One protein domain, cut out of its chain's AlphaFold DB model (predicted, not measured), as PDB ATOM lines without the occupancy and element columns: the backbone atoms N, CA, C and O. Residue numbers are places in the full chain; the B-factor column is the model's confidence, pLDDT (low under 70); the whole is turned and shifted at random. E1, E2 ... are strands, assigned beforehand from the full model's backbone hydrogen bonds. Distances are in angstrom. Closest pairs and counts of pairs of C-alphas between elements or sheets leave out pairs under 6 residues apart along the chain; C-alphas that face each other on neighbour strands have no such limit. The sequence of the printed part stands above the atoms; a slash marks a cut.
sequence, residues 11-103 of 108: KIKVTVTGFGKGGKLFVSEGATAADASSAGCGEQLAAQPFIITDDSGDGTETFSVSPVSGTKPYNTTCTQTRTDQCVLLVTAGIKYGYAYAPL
ATOM      1  N   LYS A  11      52.951  11.463  39.036       92.81
ATOM      2  CA  LYS A  11      53.146  10.131  39.613       92.81
ATOM      3  C   LYS A  11      53.341  10.242  41.115       92.81
ATOM      4  O   LYS A  11      54.400  10.670  41.570       92.81
ATOM      5  N   ILE A  12      52.363   9.770  41.876       92.94
ATOM      6  CA  ILE A  12      52.470   9.648  43.327       92.94
ATOM      7  C   ILE A  12      52.804   8.213  43.719       92.94
ATOM      8  O   ILE A  12      52.462   7.248  43.036       92.94
ATOM      9  N   LYS A  13      53.469   8.062  44.863       94.50
ATOM     10  CA  LYS A  13      53.648   6.755  45.494       94.50
ATOM     11  C   LYS A  13      52.450   6.515  46.419       94.50
ATOM     12  O   LYS A  13      52.147   7.351  47.268       94.50
ATOM     13  N   VAL A  14      51.771   5.391  46.249       94.06
ATOM     14  CA  VAL A  14      50.621   4.967  47.052       94.06
ATOM     15  C   VAL A  14      51.106   3.906  48.017       94.06
ATOM     16  O   VAL A  14      51.723   2.938  47.585       94.06
ATOM     17  N   THR A  15      50.842   4.075  49.310       94.06
ATOM     18  CA  THR A  15      51.171   3.077  50.332       94.06
ATOM     19  C   THR A  15      49.902   2.663  51.053       94.06
ATOM     20  O   THR A  15      49.103   3.506  51.456       94.06
ATOM     21  N   VAL A  16      49.737   1.357  51.210       94.00
ATOM     22  CA  VAL A  16      48.612   0.725  51.897       94.00
ATOM     23  C   VAL A  16      49.155  -0.076  53.068       94.00
ATOM     24  O   VAL A  16      50.240  -0.646  52.971       94.00
ATOM     25  N   THR A  17      48.409  -0.102  54.169       93.56
ATOM     26  CA  THR A  17      48.759  -0.890  55.355       93.56
ATOM     27  C   THR A  17      47.518  -1.549  55.929       93.56
ATOM     28  O   THR A  17      46.405  -1.047  55.746       93.56
ATOM     29  N   GLY A  18      47.699  -2.685  56.601       88.44
ATOM     30  CA  GLY A  18      46.602  -3.391  57.273       88.44
ATOM     31  C   GLY A  18      45.579  -4.035  56.330       88.44
ATOM     32  O   GLY A  18      44.482  -4.393  56.764       88.44
ATOM     33  N   PHE A  19      45.920  -4.199  55.051       85.75
ATOM     34  CA  PHE A  19      45.141  -5.025  54.134       85.75
ATOM     35  C   PHE A  19      45.517  -6.504  54.321       85.75
ATOM     36  O   PHE A  19      46.539  -6.832  54.911       85.75
ATOM     37  N   GLY A  20      44.668  -7.439  53.882       87.81
ATOM     38  CA  GLY A  20      44.962  -8.874  54.024       87.81
ATOM     39  C   GLY A  20      46.293  -9.263  53.366       87.81
ATOM     40  O   GLY A  20      46.676  -8.664  52.364       87.81
ATOM     41  N   LYS A  21      46.989 -10.266  53.918       92.56
ATOM     42  CA  LYS A  21      48.278 -10.769  53.401       92.56
ATOM     43  C   LYS A  21      48.140 -11.317  51.979       92.56
ATOM     44  O   LYS A  21      47.195 -12.064  51.721       92.56
ATOM     45  N   GLY A  22      49.074 -10.986  51.083       90.62
ATOM     46  CA  GLY A  22      49.051 -11.463  49.690       90.62
ATOM     47  C   GLY A  22      47.818 -11.009  48.894       90.62
ATOM     48  O   GLY A  22      47.442 -11.636  47.903       90.62
ATOM     49  N   GLY A  23      47.139  -9.962  49.359       90.50
ATOM     50  CA  GLY A  23      45.921  -9.432  48.774       90.50
ATOM     51  C   GLY A  23      46.206  -8.609  47.524       90.50
ATOM     52  O   GLY A  23      47.170  -7.848  47.465       90.50
ATOM     53  N   LYS A  24      45.326  -8.731  46.527       94.06
ATOM     54  CA  LYS A  24      45.303  -7.846  45.360       94.06
ATOM     55  C   LYS A  24      44.321  -6.710  45.611       94.06
ATOM     56  O   LYS A  24      43.130  -6.956  45.788       94.06
ATOM     57  N   LEU A  25      44.823  -5.484  45.599       95.12
ATOM     58  CA  LEU A  25      44.036  -4.274  45.789       95.12
ATOM     59  C   LEU A  25      44.016  -3.468  44.502       95.12
ATOM     60  O   LEU A  25      45.057  -3.294  43.883       95.12
ATOM     61  N   PHE A  26      42.860  -2.956  44.114       95.06
ATOM     62  CA  PHE A  26      42.693  -2.133  42.923       95.06
ATOM     63  C   PHE A  26      42.717  -0.660  43.301       95.06
ATOM     64  O   PHE A  26      42.132  -0.281  44.318       95.06
ATOM     65  N   VAL A  27      43.400   0.146  42.493       93.94
ATOM     66  CA  VAL A  27      43.579   1.580  42.718       93.94
ATOM     67  C   VAL A  27      42.812   2.353  41.654       93.94
ATOM     68  O   VAL A  27      42.941   2.083  40.462       93.94
ATOM     69  N   SER A  28      42.013   3.321  42.086       92.62
ATOM     70  CA  SER A  28      41.248   4.210  41.208       92.62
ATOM     71  C   SER A  28      41.125   5.603  41.816       92.62
ATOM     72  O   SER A  28      41.415   5.799  42.994       92.62
ATOM     73  N   GLU A  29      40.675   6.569  41.020       91.12
ATOM     74  CA  GLU A  29      40.346   7.918  41.485       91.12
ATOM     75  C   GLU A  29      38.837   8.135  41.462       91.12
ATOM     76  O   GLU A  29      38.159   7.752  40.503       91.12
ATOM     77  N   GLY A  30      38.318   8.768  42.511       87.69
ATOM     78  CA  GLY A  30      36.932   9.215  42.618       87.69
ATOM     79  C   GLY A  30      36.835  10.736  42.670       87.69
ATOM     80  O   GLY A  30      37.729  11.402  43.197       87.69
ATOM     81  N   ALA A  31      35.731  11.279  42.156       86.31
ATOM     82  CA  ALA A  31      35.494  12.724  42.145       86.31
ATOM     83  C   ALA A  31      35.298  13.295  43.554       86.31
ATOM     84  O   ALA A  31      35.714  14.419  43.827       86.31
ATOM     85  N   THR A  32      34.671  12.520  44.439       88.38
ATOM     86  CA  THR A  32      34.456  12.856  45.845       88.38
ATOM     87  C   THR A  32      34.544  11.613  46.731       88.38
ATOM     88  O   THR A  32      34.413  10.477  46.270       88.38
ATOM     89  N   ALA A  33      34.671  11.814  48.045       88.00
ATOM     90  CA  ALA A  33      34.582  10.723  49.018       88.00
ATOM     91  C   ALA A  33      33.225   9.988  48.992       88.00
ATOM     92  O   ALA A  33      33.160   8.827  49.386       88.00
ATOM     93  N   ALA A  34      32.149  10.635  48.525       88.81
ATOM     94  CA  ALA A  34      30.831  10.009  48.411       88.81
ATOM     95  C   ALA A  34      30.756   8.980  47.271       88.81
ATOM     96  O   ALA A  34      29.901   8.097  47.301       88.81
ATOM     97  N   ASP A  35      31.666   9.071  46.297       86.00
ATOM     98  CA  ASP A  35      31.745   8.143  45.167       86.00
ATOM     99  C   ASP A  35      32.548   6.876  45.519       86.00
ATOM    100  O   ASP A  35      32.481   5.868  44.813       86.00
ATOM    101  N   ALA A  36      33.299   6.906  46.628       88.12
ATOM    102  CA  ALA A  36      34.151   5.806  47.055       88.12
ATOM    103  C   ALA A  36      33.341   4.541  47.378       88.12
ATOM    104  O   ALA A  36      32.408   4.551  48.184       88.12
ATOM    105  N   SER A  37      33.720   3.413  46.772       90.31
ATOM    106  CA  SER A  37      33.020   2.145  46.973       90.31
ATOM    107  C   SER A  37      33.928   0.929  46.796       90.31
ATOM    108  O   SER A  37      35.005   1.001  46.203       90.31
ATOM    109  N   SER A  38      33.449  -0.245  47.221       90.81
ATOM    110  CA  SER A  38      34.140  -1.523  46.983       90.81
ATOM    111  C   SER A  38      34.228  -1.922  45.500       90.81
ATOM    112  O   SER A  38      34.869  -2.908  45.155       90.81
ATOM    113  N   ALA A  39      33.518  -1.222  44.612       89.81
ATOM    114  CA  ALA A  39      33.571  -1.459  43.171       89.81
ATOM    115  C   ALA A  39      34.579  -0.540  42.458       89.81
ATOM    116  O   ALA A  39      34.724  -0.637  41.241       89.81
ATOM    117  N   GLY A  40      35.281   0.324  43.203       88.12
ATOM    118  CA  GLY A  40      36.144   1.346  42.628       88.12
ATOM    119  C   GLY A  40      35.351   2.502  42.010       88.12
ATOM    120  O   GLY A  40      34.120   2.561  42.106       88.12
ATOM    121  N   CYS A  41      36.076   3.390  41.337       87.38
ATOM    122  CA  CYS A  41      35.523   4.470  40.522       87.38
ATOM    123  C   CYS A  41      36.050   4.369  39.084       87.38
ATOM    124  O   CYS A  41      37.182   3.945  38.856       87.38
ATOM    125  N   GLY A  42      35.237   4.762  38.101       86.25
ATOM    126  CA  GLY A  42      35.662   4.805  36.704       86.25
ATOM    127  C   GLY A  42      35.690   3.426  36.047       86.25
ATOM    128  O   GLY A  42      34.645   2.799  35.865       86.25
ATOM    129  N   GLU A  43      36.871   2.972  35.633       84.31
ATOM    130  CA  GLU A  43      37.045   1.704  34.919       84.31
ATOM    131  C   GLU A  43      36.603   0.485  35.738       84.31
ATOM    132  O   GLU A  43      36.519   0.517  36.965       84.31
ATOM    133  N   GLN A  44      36.337  -0.630  35.053       86.62
ATOM    134  CA  GLN A  44      36.149  -1.916  35.726       86.62
ATOM    135  C   GLN A  44      37.414  -2.316  36.499       86.62
ATOM    136  O   GLN A  44      38.519  -2.122  35.998       86.62
ATOM    137  N   LEU A  45      37.263  -2.969  37.657       86.00
ATOM    138  CA  LEU A  45      38.396  -3.398  38.495       86.00
ATOM    139  C   LEU A  45      39.486  -4.156  37.714       86.00
ATOM    140  O   LEU A  45      40.668  -3.973  37.968       86.00
ATOM    141  N   ALA A  46      39.110  -4.981  36.733       86.50
ATOM    142  CA  ALA A  46      40.067  -5.751  35.935       86.50
ATOM    143  C   ALA A  46      41.000  -4.896  35.052       86.50
ATOM    144  O   ALA A  46      42.049  -5.392  34.649       86.50
ATOM    145  N   ALA A  47      40.618  -3.653  34.745       86.94
ATOM    146  CA  ALA A  47      41.421  -2.700  33.979       86.94
ATOM    147  C   ALA A  47      42.204  -1.727  34.880       86.94
ATOM    148  O   ALA A  47      43.163  -1.110  34.428       86.94
ATOM    149  N   GLN A  48      41.843  -1.642  36.164       88.25
ATOM    150  CA  GLN A  48      42.511  -0.766  37.119       88.25
ATOM    151  C   GLN A  48      43.913  -1.288  37.479       88.25
ATOM    152  O   GLN A  48      44.122  -2.506  37.588       88.25
ATOM    153  N   PRO A  49      44.877  -0.384  37.730       92.44
ATOM    154  CA  PRO A  49      46.150  -0.759  38.328       92.44
ATOM    155  C   PRO A  49      45.928  -1.374  39.712       92.44
ATOM    156  O   PRO A  49      44.913  -1.136  40.374       92.44
ATOM    157  N   PHE A  50      46.884  -2.189  40.155       94.31
ATOM    158  CA  PHE A  50      46.749  -2.926  41.401       94.31
ATOM    159  C   PHE A  50      48.024  -2.932  42.235       94.31
ATOM    160  O   PHE A  50      49.129  -2.877  41.709       94.31
ATOM    161  N   ILE A  51      47.834  -3.066  43.544       95.44
ATOM    162  CA  ILE A  51      48.877  -3.270  44.544       95.44
ATOM    163  C   ILE A  51      48.750  -4.705  45.045       95.44
ATOM    164  O   ILE A  51      47.644  -5.159  45.349       95.44
ATOM    165  N   ILE A  52      49.869  -5.417  45.131       95.88
ATOM    166  CA  ILE A  52      49.943  -6.694  45.844       95.88
ATOM    167  C   ILE A  52      50.532  -6.419  47.221       95.88
ATOM    168  O   ILE A  52      51.589  -5.795  47.318       95.88
ATOM    169  N   THR A  53      49.843  -6.850  48.272       96.06
ATOM    170  CA  THR A  53      50.359  -6.726  49.636       96.06
ATOM    171  C   THR A  53      51.315  -7.860  49.975       96.06
ATOM    172  O   THR A  53      51.181  -8.985  49.490       96.06
ATOM    173  N   ASP A  54      52.286  -7.562  50.827       95.06
ATOM    174  CA  ASP A  54      53.233  -8.524  51.368       95.06
ATOM    175  C   ASP A  54      52.629  -9.358  52.520       95.06
ATOM    176  O   ASP A  54      51.427  -9.311  52.816       95.06
ATOM    177  N   ASP A  55      53.475 -10.144  53.188       94.69
ATOM    178  CA  ASP A  55      53.091 -10.991  54.323       94.69
ATOM    179  C   ASP A  55      52.717 -10.208  55.596       94.69
ATOM    180  O   ASP A  55      52.177 -10.794  56.547       94.69
ATOM    181  N   SER A  56      52.986  -8.901  55.629       94.00
ATOM    182  CA  SER A  56      52.547  -7.976  56.679       94.00
ATOM    183  C   SER A  56      51.188  -7.353  56.354       94.00
ATOM    184  O   SER A  56      50.546  -6.814  57.252       94.00
ATOM    185  N   GLY A  57      50.711  -7.493  55.113       93.81
ATOM    186  CA  GLY A  57      49.497  -6.826  54.649       93.81
ATOM    187  C   GLY A  57      49.740  -5.414  54.117       93.81
ATOM    188  O   GLY A  57      48.784  -4.657  53.914       93.81
ATOM    189  N   ASP A  58      51.004  -5.069  53.875       96.06
ATOM    190  CA  ASP A  58      51.425  -3.753  53.424       96.06
ATOM    191  C   ASP A  58      51.791  -3.801  51.942       96.06
ATOM    192  O   ASP A  58      52.202  -4.830  51.408       96.06
ATOM    193  N   GLY A  59      51.625  -2.689  51.236       95.25
ATOM    194  CA  GLY A  59      51.895  -2.625  49.805       95.25
ATOM    195  C   GLY A  59      52.262  -1.220  49.372       95.25
ATOM    196  O   GLY A  59      51.921  -0.233  50.028       95.25
ATOM    197  N   THR A  60      52.997  -1.105  48.274       95.25
ATOM    198  CA  THR A  60      53.344   0.193  47.698       95.25
ATOM    199  C   THR A  60      53.425   0.099  46.186       95.25
ATOM    200  O   THR A  60      54.025  -0.837  45.676       95.25
ATOM    201  N   GLU A  61      52.859   1.081  45.489       94.44
ATOM    202  CA  GLU A  61      52.874   1.153  44.026       94.44
ATOM    203  C   GLU A  61      52.918   2.612  43.553       94.44
ATOM    204  O   GLU A  61      52.602   3.532  44.314       94.44
ATOM    205  N   THR A  62      53.328   2.842  42.304       94.12
ATOM    206  CA  THR A  62      53.260   4.178  41.693       94.12
ATOM    207  C   THR A  62      51.954   4.338  40.924       94.12
ATOM    208  O   THR A  62      51.588   3.473  40.135       94.12
ATOM    209  N   PHE A  63      51.272   5.465  41.109       92.88
ATOM    210  CA  PHE A  63      49.999   5.761  40.462       92.88
ATOM    211  C   PHE A  63      50.030   7.163  39.848       92.88
ATOM    212  O   PHE A  63      50.516   8.102  40.475       92.88
ATOM    213  N   SER A  64      49.540   7.290  38.616       92.81
ATOM    214  CA  SER A  64      49.379   8.583  37.947       92.81
ATOM    215  C   SER A  64      48.015   9.163  38.282       92.81
ATOM    216  O   SER A  64      47.013   8.521  37.989       92.81
ATOM    217  N   VAL A  65      47.999  10.350  38.882       91.19
ATOM    218  CA  VAL A  65      46.768  11.030  39.293       91.19
ATOM    219  C   VAL A  65      46.230  11.956  38.208       91.19
ATOM    220  O   VAL A  65      46.996  12.477  37.398       91.19
ATOM    221  N   SER A  66      44.923  12.199  38.216       90.25
ATOM    222  CA  SER A  66      44.256  13.158  37.340       90.25
ATOM    223  C   SER A  66      43.132  13.895  38.076       90.25
ATOM    224  O   SER A  66      42.367  13.282  38.823       90.25
ATOM    225  N   PRO A  67      42.945  15.212  37.846       85.38
ATOM    226  CA  PRO A  67      41.792  15.929  38.380       85.38
ATOM    227  C   PRO A  67      40.484  15.488  37.705       85.38
ATOM    228  O   PRO A  67      39.410  15.914  38.123       85.38
ATOM    229  N   VAL A  68      40.549  14.670  36.647       84.94
ATOM    230  CA  VAL A  68      39.392  14.117  35.940       84.94
ATOM    231  C   VAL A  68      39.180  12.672  36.373       84.94
ATOM    232  O   VAL A  68      39.887  11.770  35.936       84.94
ATOM    233  N   SER A  69      38.160  12.436  37.193       82.25
ATOM    234  CA  SER A  69      37.902  11.118  37.779       82.25
ATOM    235  C   SER A  69      36.453  10.668  37.603       82.25
ATOM    236  O   SER A  69      35.547  11.468  37.351       82.25
ATOM    237  N   GLY A  70      36.231   9.353  37.670       81.69
ATOM    238  CA  GLY A  70      34.902   8.760  37.540       81.69
ATOM    239  C   GLY A  70      34.052   8.982  38.794       81.69
ATOM    240  O   GLY A  70      34.552   8.937  39.914       81.69
ATOM    241  N   THR A  71      32.746   9.168  38.611       82.19
ATOM    242  CA  THR A  71      31.774   9.327  39.719       82.19
ATOM    243  C   THR A  71      31.118   8.011  40.147       82.19
ATOM    244  O   THR A  71      30.389   7.950  41.129       82.19
ATOM    245  N   LYS A  72      31.324   6.933  39.384       81.19
ATOM    246  CA  LYS A  72      30.732   5.615  39.647       81.19
ATOM    247  C   LYS A  72      31.554   4.501  38.996       81.19
ATOM    248  O   LYS A  72      32.272   4.769  38.029       81.19
ATOM    249  N   PRO A  73      31.457   3.258  39.490       81.19
ATOM    250  CA  PRO A  73      32.117   2.114  38.871       81.19
ATOM    251  C   PRO A  73      31.558   1.829  37.471       81.19
ATOM    252  O   PRO A  73      30.384   2.087  37.188       81.19
ATOM    253  N   TYR A  74      32.393   1.245  36.611       80.19
ATOM    254  CA  TYR A  74      32.071   0.880  35.223       80.19
ATOM    255  C   TYR A  74      31.649   2.057  34.334       80.19
ATOM    256  O   TYR A  74      30.921   1.874  33.357       80.19
ATOM    257  N   ASN A  75      32.071   3.275  34.668       77.56
ATOM    258  CA  ASN A  75      31.714   4.454  33.903       77.56
ATOM    259  C   ASN A  75      32.904   5.397  33.716       77.56
ATOM    260  O   ASN A  75      33.235   6.196  34.585       77.56
ATOM    261  N   THR A  76      33.498   5.322  32.529       70.62
ATOM    262  CA  THR A  76      34.586   6.199  32.084       70.62
ATOM    263  C   THR A  76      34.096   7.428  31.320       70.62
ATOM    264  O   THR A  76      34.897   8.279  30.955       70.62
ATOM    265  N   THR A  77      32.789   7.538  31.057       70.50
ATOM    266  CA  THR A  77      32.195   8.636  30.275       70.50
ATOM    267  C   THR A  77      31.595   9.737  31.148       70.50
ATOM    268  O   THR A  77      31.435  10.866  30.699       70.50
ATOM    269  N   CYS A  78      31.264   9.422  32.398       68.56
ATOM    270  CA  CYS A  78      30.730  10.318  33.412       68.56
ATOM    271  C   CYS A  78      31.844  10.651  34.403       68.56
ATOM    272  O   CYS A  78      31.888  10.147  35.532       68.56
ATOM    273  N   THR A  79      32.769  11.473  33.924       78.44
ATOM    274  CA  THR A  79      33.871  12.010  34.709       78.44
ATOM    275  C   THR A  79      33.533  13.404  35.219       78.44
ATOM    276  O   THR A  79      32.720  14.125  34.633       78.44
ATOM    277  N   GLN A  80      34.145  13.785  36.333       80.75
ATOM    278  CA  GLN A  80      34.070  15.139  36.858       80.75
ATOM    279  C   GLN A  80      35.481  15.683  37.042       80.75
ATOM    280  O   GLN A  80      36.354  14.985  37.549       80.75
ATOM    281  N   THR A  81      35.690  16.935  36.636       82.94
ATOM    282  CA  THR A  81      36.919  17.664  36.946       82.94
ATOM    283  C   THR A  81      36.795  18.270  38.340       82.94
ATOM    284  O   THR A  81      35.902  19.089  38.577       82.94
ATOM    285  N   ARG A  82      37.665  17.865  39.264       80.94
ATOM    286  CA  ARG A  82      37.746  18.374  40.636       80.94
ATOM    287  C   ARG A  82      39.202  18.627  41.003       80.94
ATOM    288  O   ARG A  82      40.084  17.866  40.622       80.94
ATOM    289  N   THR A  83      39.444  19.696  41.750       83.19
ATOM    290  CA  THR A  83      40.792  20.069  42.200       83.19
ATOM    291  C   THR A  83      40.936  20.033  43.718       83.19
ATOM    292  O   THR A  83      42.053  19.928  44.198       83.19
ATOM    293  N   ASP A  84      39.847  20.031  44.489       84.06
ATOM    294  CA  ASP A  84      39.857  20.117  45.960       84.06
ATOM    295  C   ASP A  84      39.148  18.946  46.672       84.06
ATOM    296  O   ASP A  84      39.227  18.814  47.893       84.06
ATOM    297  N   GLN A  85      38.442  18.096  45.922       84.56
ATOM    298  CA  GLN A  85      37.578  17.034  46.464       84.56
ATOM    299  C   GLN A  85      37.915  15.629  45.956       84.56
ATOM    300  O   GLN A  85      37.282  14.667  46.396       84.56
ATOM    301  N   CYS A  86      38.905  15.504  45.068       87.75
ATOM    302  CA  CYS A  86      39.325  14.220  44.523       87.75
ATOM    303  C   CYS A  86      39.739  13.259  45.635       87.75
ATOM    304  O   CYS A  86      40.280  13.657  46.668       87.75
ATOM    305  N   VAL A  87      39.518  11.970  45.412       92.12
ATOM    306  CA  VAL A  87      39.984  10.926  46.321       92.12
ATOM    307  C   VAL A  87      40.723   9.843  45.560       92.12
ATOM    308  O   VAL A  87      40.277   9.382  44.510       92.12
ATOM    309  N   LEU A  88      41.833   9.391  46.130       92.81
ATOM    310  CA  LEU A  88      42.456   8.131  45.767       92.81
ATOM    311  C   LEU A  88      41.720   7.011  46.496       92.81
ATOM    312  O   LEU A  88      41.601   7.051  47.719       92.81
ATOM    313  N   LEU A  89      41.252   6.010  45.766       93.25
ATOM    314  CA  LEU A  89      40.492   4.882  46.281       93.25
ATOM    315  C   LEU A  89      41.276   3.587  46.087       93.25
ATOM    316  O   LEU A  89      41.732   3.279  44.988       93.25
ATOM    317  N   VAL A  90      41.363   2.799  47.154       94.75
ATOM    318  CA  VAL A  90      41.912   1.444  47.137       94.75
ATOM    319  C   VAL A  90      40.840   0.464  47.587       94.75
ATOM    320  O   VAL A  90      40.243   0.640  48.650       94.75
ATOM    321  N   THR A  91      40.603  -0.599  46.820       94.25
ATOM    322  CA  THR A  91      39.622  -1.634  47.174       94.25
ATOM    323  C   THR A  91      40.163  -3.050  47.006       94.25
ATOM    324  O   THR A  91      40.855  -3.350  46.040       94.25
ATOM    325  N   ALA A  92      39.792  -3.949  47.920       92.50
ATOM    326  CA  ALA A  92      40.037  -5.388  47.786       92.50
ATOM    327  C   ALA A  92      39.016  -6.098  46.863       92.50
ATOM    328  O   ALA A  92      39.074  -7.315  46.689       92.50
ATOM    329  N   GLY A  93      38.078  -5.352  46.268       88.00
ATOM    330  CA  GLY A  93      37.068  -5.845  45.335       88.00
ATOM    331  C   GLY A  93      35.642  -5.809  45.888       88.00
ATOM    332  O   GLY A  93      35.399  -5.503  47.056       88.00
ATOM    333  N   ILE A  94      34.673  -6.141  45.031       87.06
ATOM    334  CA  ILE A  94      33.239  -6.023  45.338       87.06
ATOM    335  C   ILE A  94      32.892  -6.866  46.574       87.06
ATOM    336  O   ILE A  94      33.197  -8.057  46.611       87.06
ATOM    337  N   LYS A  95      32.192  -6.256  47.544       87.00
ATOM    338  CA  LYS A  95      31.829  -6.823  48.864       87.00
ATOM    339  C   LYS A  95      32.974  -6.924  49.880       87.00
ATOM    340  O   LYS A  95      32.725  -7.367  50.998       87.00
ATOM    341  N   TYR A  96      34.184  -6.495  49.531       88.94
ATOM    342  CA  TYR A  96      35.299  -6.374  50.466       88.94
ATOM    343  C   TYR A  96      35.511  -4.921  50.902       88.94
ATOM    344  O   TYR A  96      34.847  -3.996  50.429       88.94
ATOM    345  N   GLY A  97      36.438  -4.729  51.843       89.75
ATOM    346  CA  GLY A  97      36.810  -3.409  52.337       89.75
ATOM    347  C   GLY A  97      37.422  -2.515  51.255       89.75
ATOM    348  O   GLY A  97      38.018  -2.978  50.275       89.75
ATOM    349  N   TYR A  98      37.282  -1.214  51.468       93.31
ATOM    350  CA  TYR A  98      37.961  -0.177  50.710       93.31
ATOM    351  C   TYR A  98      38.466   0.901  51.668       93.31
ATOM    352  O   TYR A  98      37.965   1.040  52.784       93.31
ATOM    353  N   ALA A  99      39.462   1.654  51.224       93.94
ATOM    354  CA  ALA A  99      39.966   2.836  51.898       93.94
ATOM    355  C   ALA A  99      40.135   3.947  50.866       93.94
ATOM    356  O   ALA A  99      40.373   3.671  49.690       93.94
ATOM    357  N   TYR A 100      40.027   5.195  51.301       93.62
ATOM    358  CA  TYR A 100      40.269   6.339  50.436       93.62
ATOM    359  C   TYR A 100      41.118   7.393  51.142       93.62
ATOM    360  O   TYR A 100      41.138   7.470  52.372       93.62
ATOM    361  N   ALA A 101      41.811   8.207  50.353       92.94
ATOM    362  CA  ALA A 101      42.576   9.356  50.817       92.94
ATOM    363  C   ALA A 101      42.252  10.578  49.946       92.94
ATOM    364  O   ALA A 101      42.139  10.425  48.729       92.94
ATOM    365  N   PRO A 102      42.090  11.778  50.528       92.00
ATOM    366  CA  PRO A 102      41.845  12.988  49.752       92.00
ATOM    367  C   PRO A 102      43.076  13.378  48.924       92.00
ATOM    368  O   PRO A 102      44.214  13.221  49.370       92.00
ATOM    369  N   LEU A 103      42.817  13.917  47.737       89.69
ATOM    370  CA  LEU A 103      43.781  14.501  46.814       89.69
ATOM    371  C   LEU A 103      43.343  15.933  46.492       89.69
ATOM    372  O   LEU A 103      42.169  16.172  46.209       89.69
TER     373      LEU A 103
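Overview. This is residues 11 to 103 of the 108 residues of an uncharacterized protein of Actinobacteria bacterium (UniProt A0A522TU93). A small sandwich: a twisted, curled sheet of four strands, E3 E2 E7 E8, has the two-stranded sheet of E1 and E4 over one face, while the short hairpin of E5 and E6 sits at one end, where E2 ends. The long link from E2 to E3 folds back with residues 36 to 41 over the other face of the large sheet. The printed part has 93 residues with no named helix and eight named strands, E1 to E8 in order along the chain; the class is all strand, though 38 of the 93 residues are in named elements. The three sheets are antiparallel. The whole is compact, with a radius of gyration of the C-alphas of 12.2 A and spans of 37 by 25 by 20 A.

Along the chain. In the largest sheet, E2, residues 24 to 30, is the longest strand at 19.2 A. E3 is residues 50 to 52, E7 is residues 87 to 91 and 12.6 A long, and E8 is residues 98 to 102 and 13.8 A long, ending at C-alpha 102 at (41.845, 12.988, 49.752). E1, residues 11 to 16, begins at C-alpha 11 at (53.146, 10.131, 39.613) and is 16.1 A long; E4, residues 59 to 64, is 16.5 A long. E5, residues 68 to 70, and E6, residues 79 to 81, are short.

Arrangement. E2 and E7 are antiparallel inner strands, with N 28 and O 89 at 2.9 A. The pairing of E2 is staggered, different parts of it pairing with different neighbours: E2 pairs with E3 over its residues 24 to 26 and with E7 over its residues 26 to 30. E3, an edge strand, forms a hairpin with E2, with N 51 and O 25 at 2.8 A. E8, the other edge strand, forms a hairpin with E7, with N 88 and O 101 at 2.8 A. E1 and E4 are antiparallel, with N 14 and O 61 at 2.8 A. The parts of these two sheets that face each other, a sandwich of two sheets face to face, are 9.2 A centre to centre, their strands at 37 degrees. The closest C-alphas of E3 and E4, those of Ile 51 and Glu 61, are 6.0 A apart. E5 and E6 form a hairpin, with N 80 and O 69 at 2.9 A. The closest C-alphas of E2 and E5, those of Gly 30 and Ser 69, are 5.3 A apart. E6 and E8 are apart.

Size, cuts and confidence. The two C-alphas farthest apart, those of Asp 55 and Thr 77, are 37.4 A apart. The printed part has no cut. The link E2 to E3, 19 residues, is long. The mean pLDDT of the printed part is 89.0, and residue 78 is under 70.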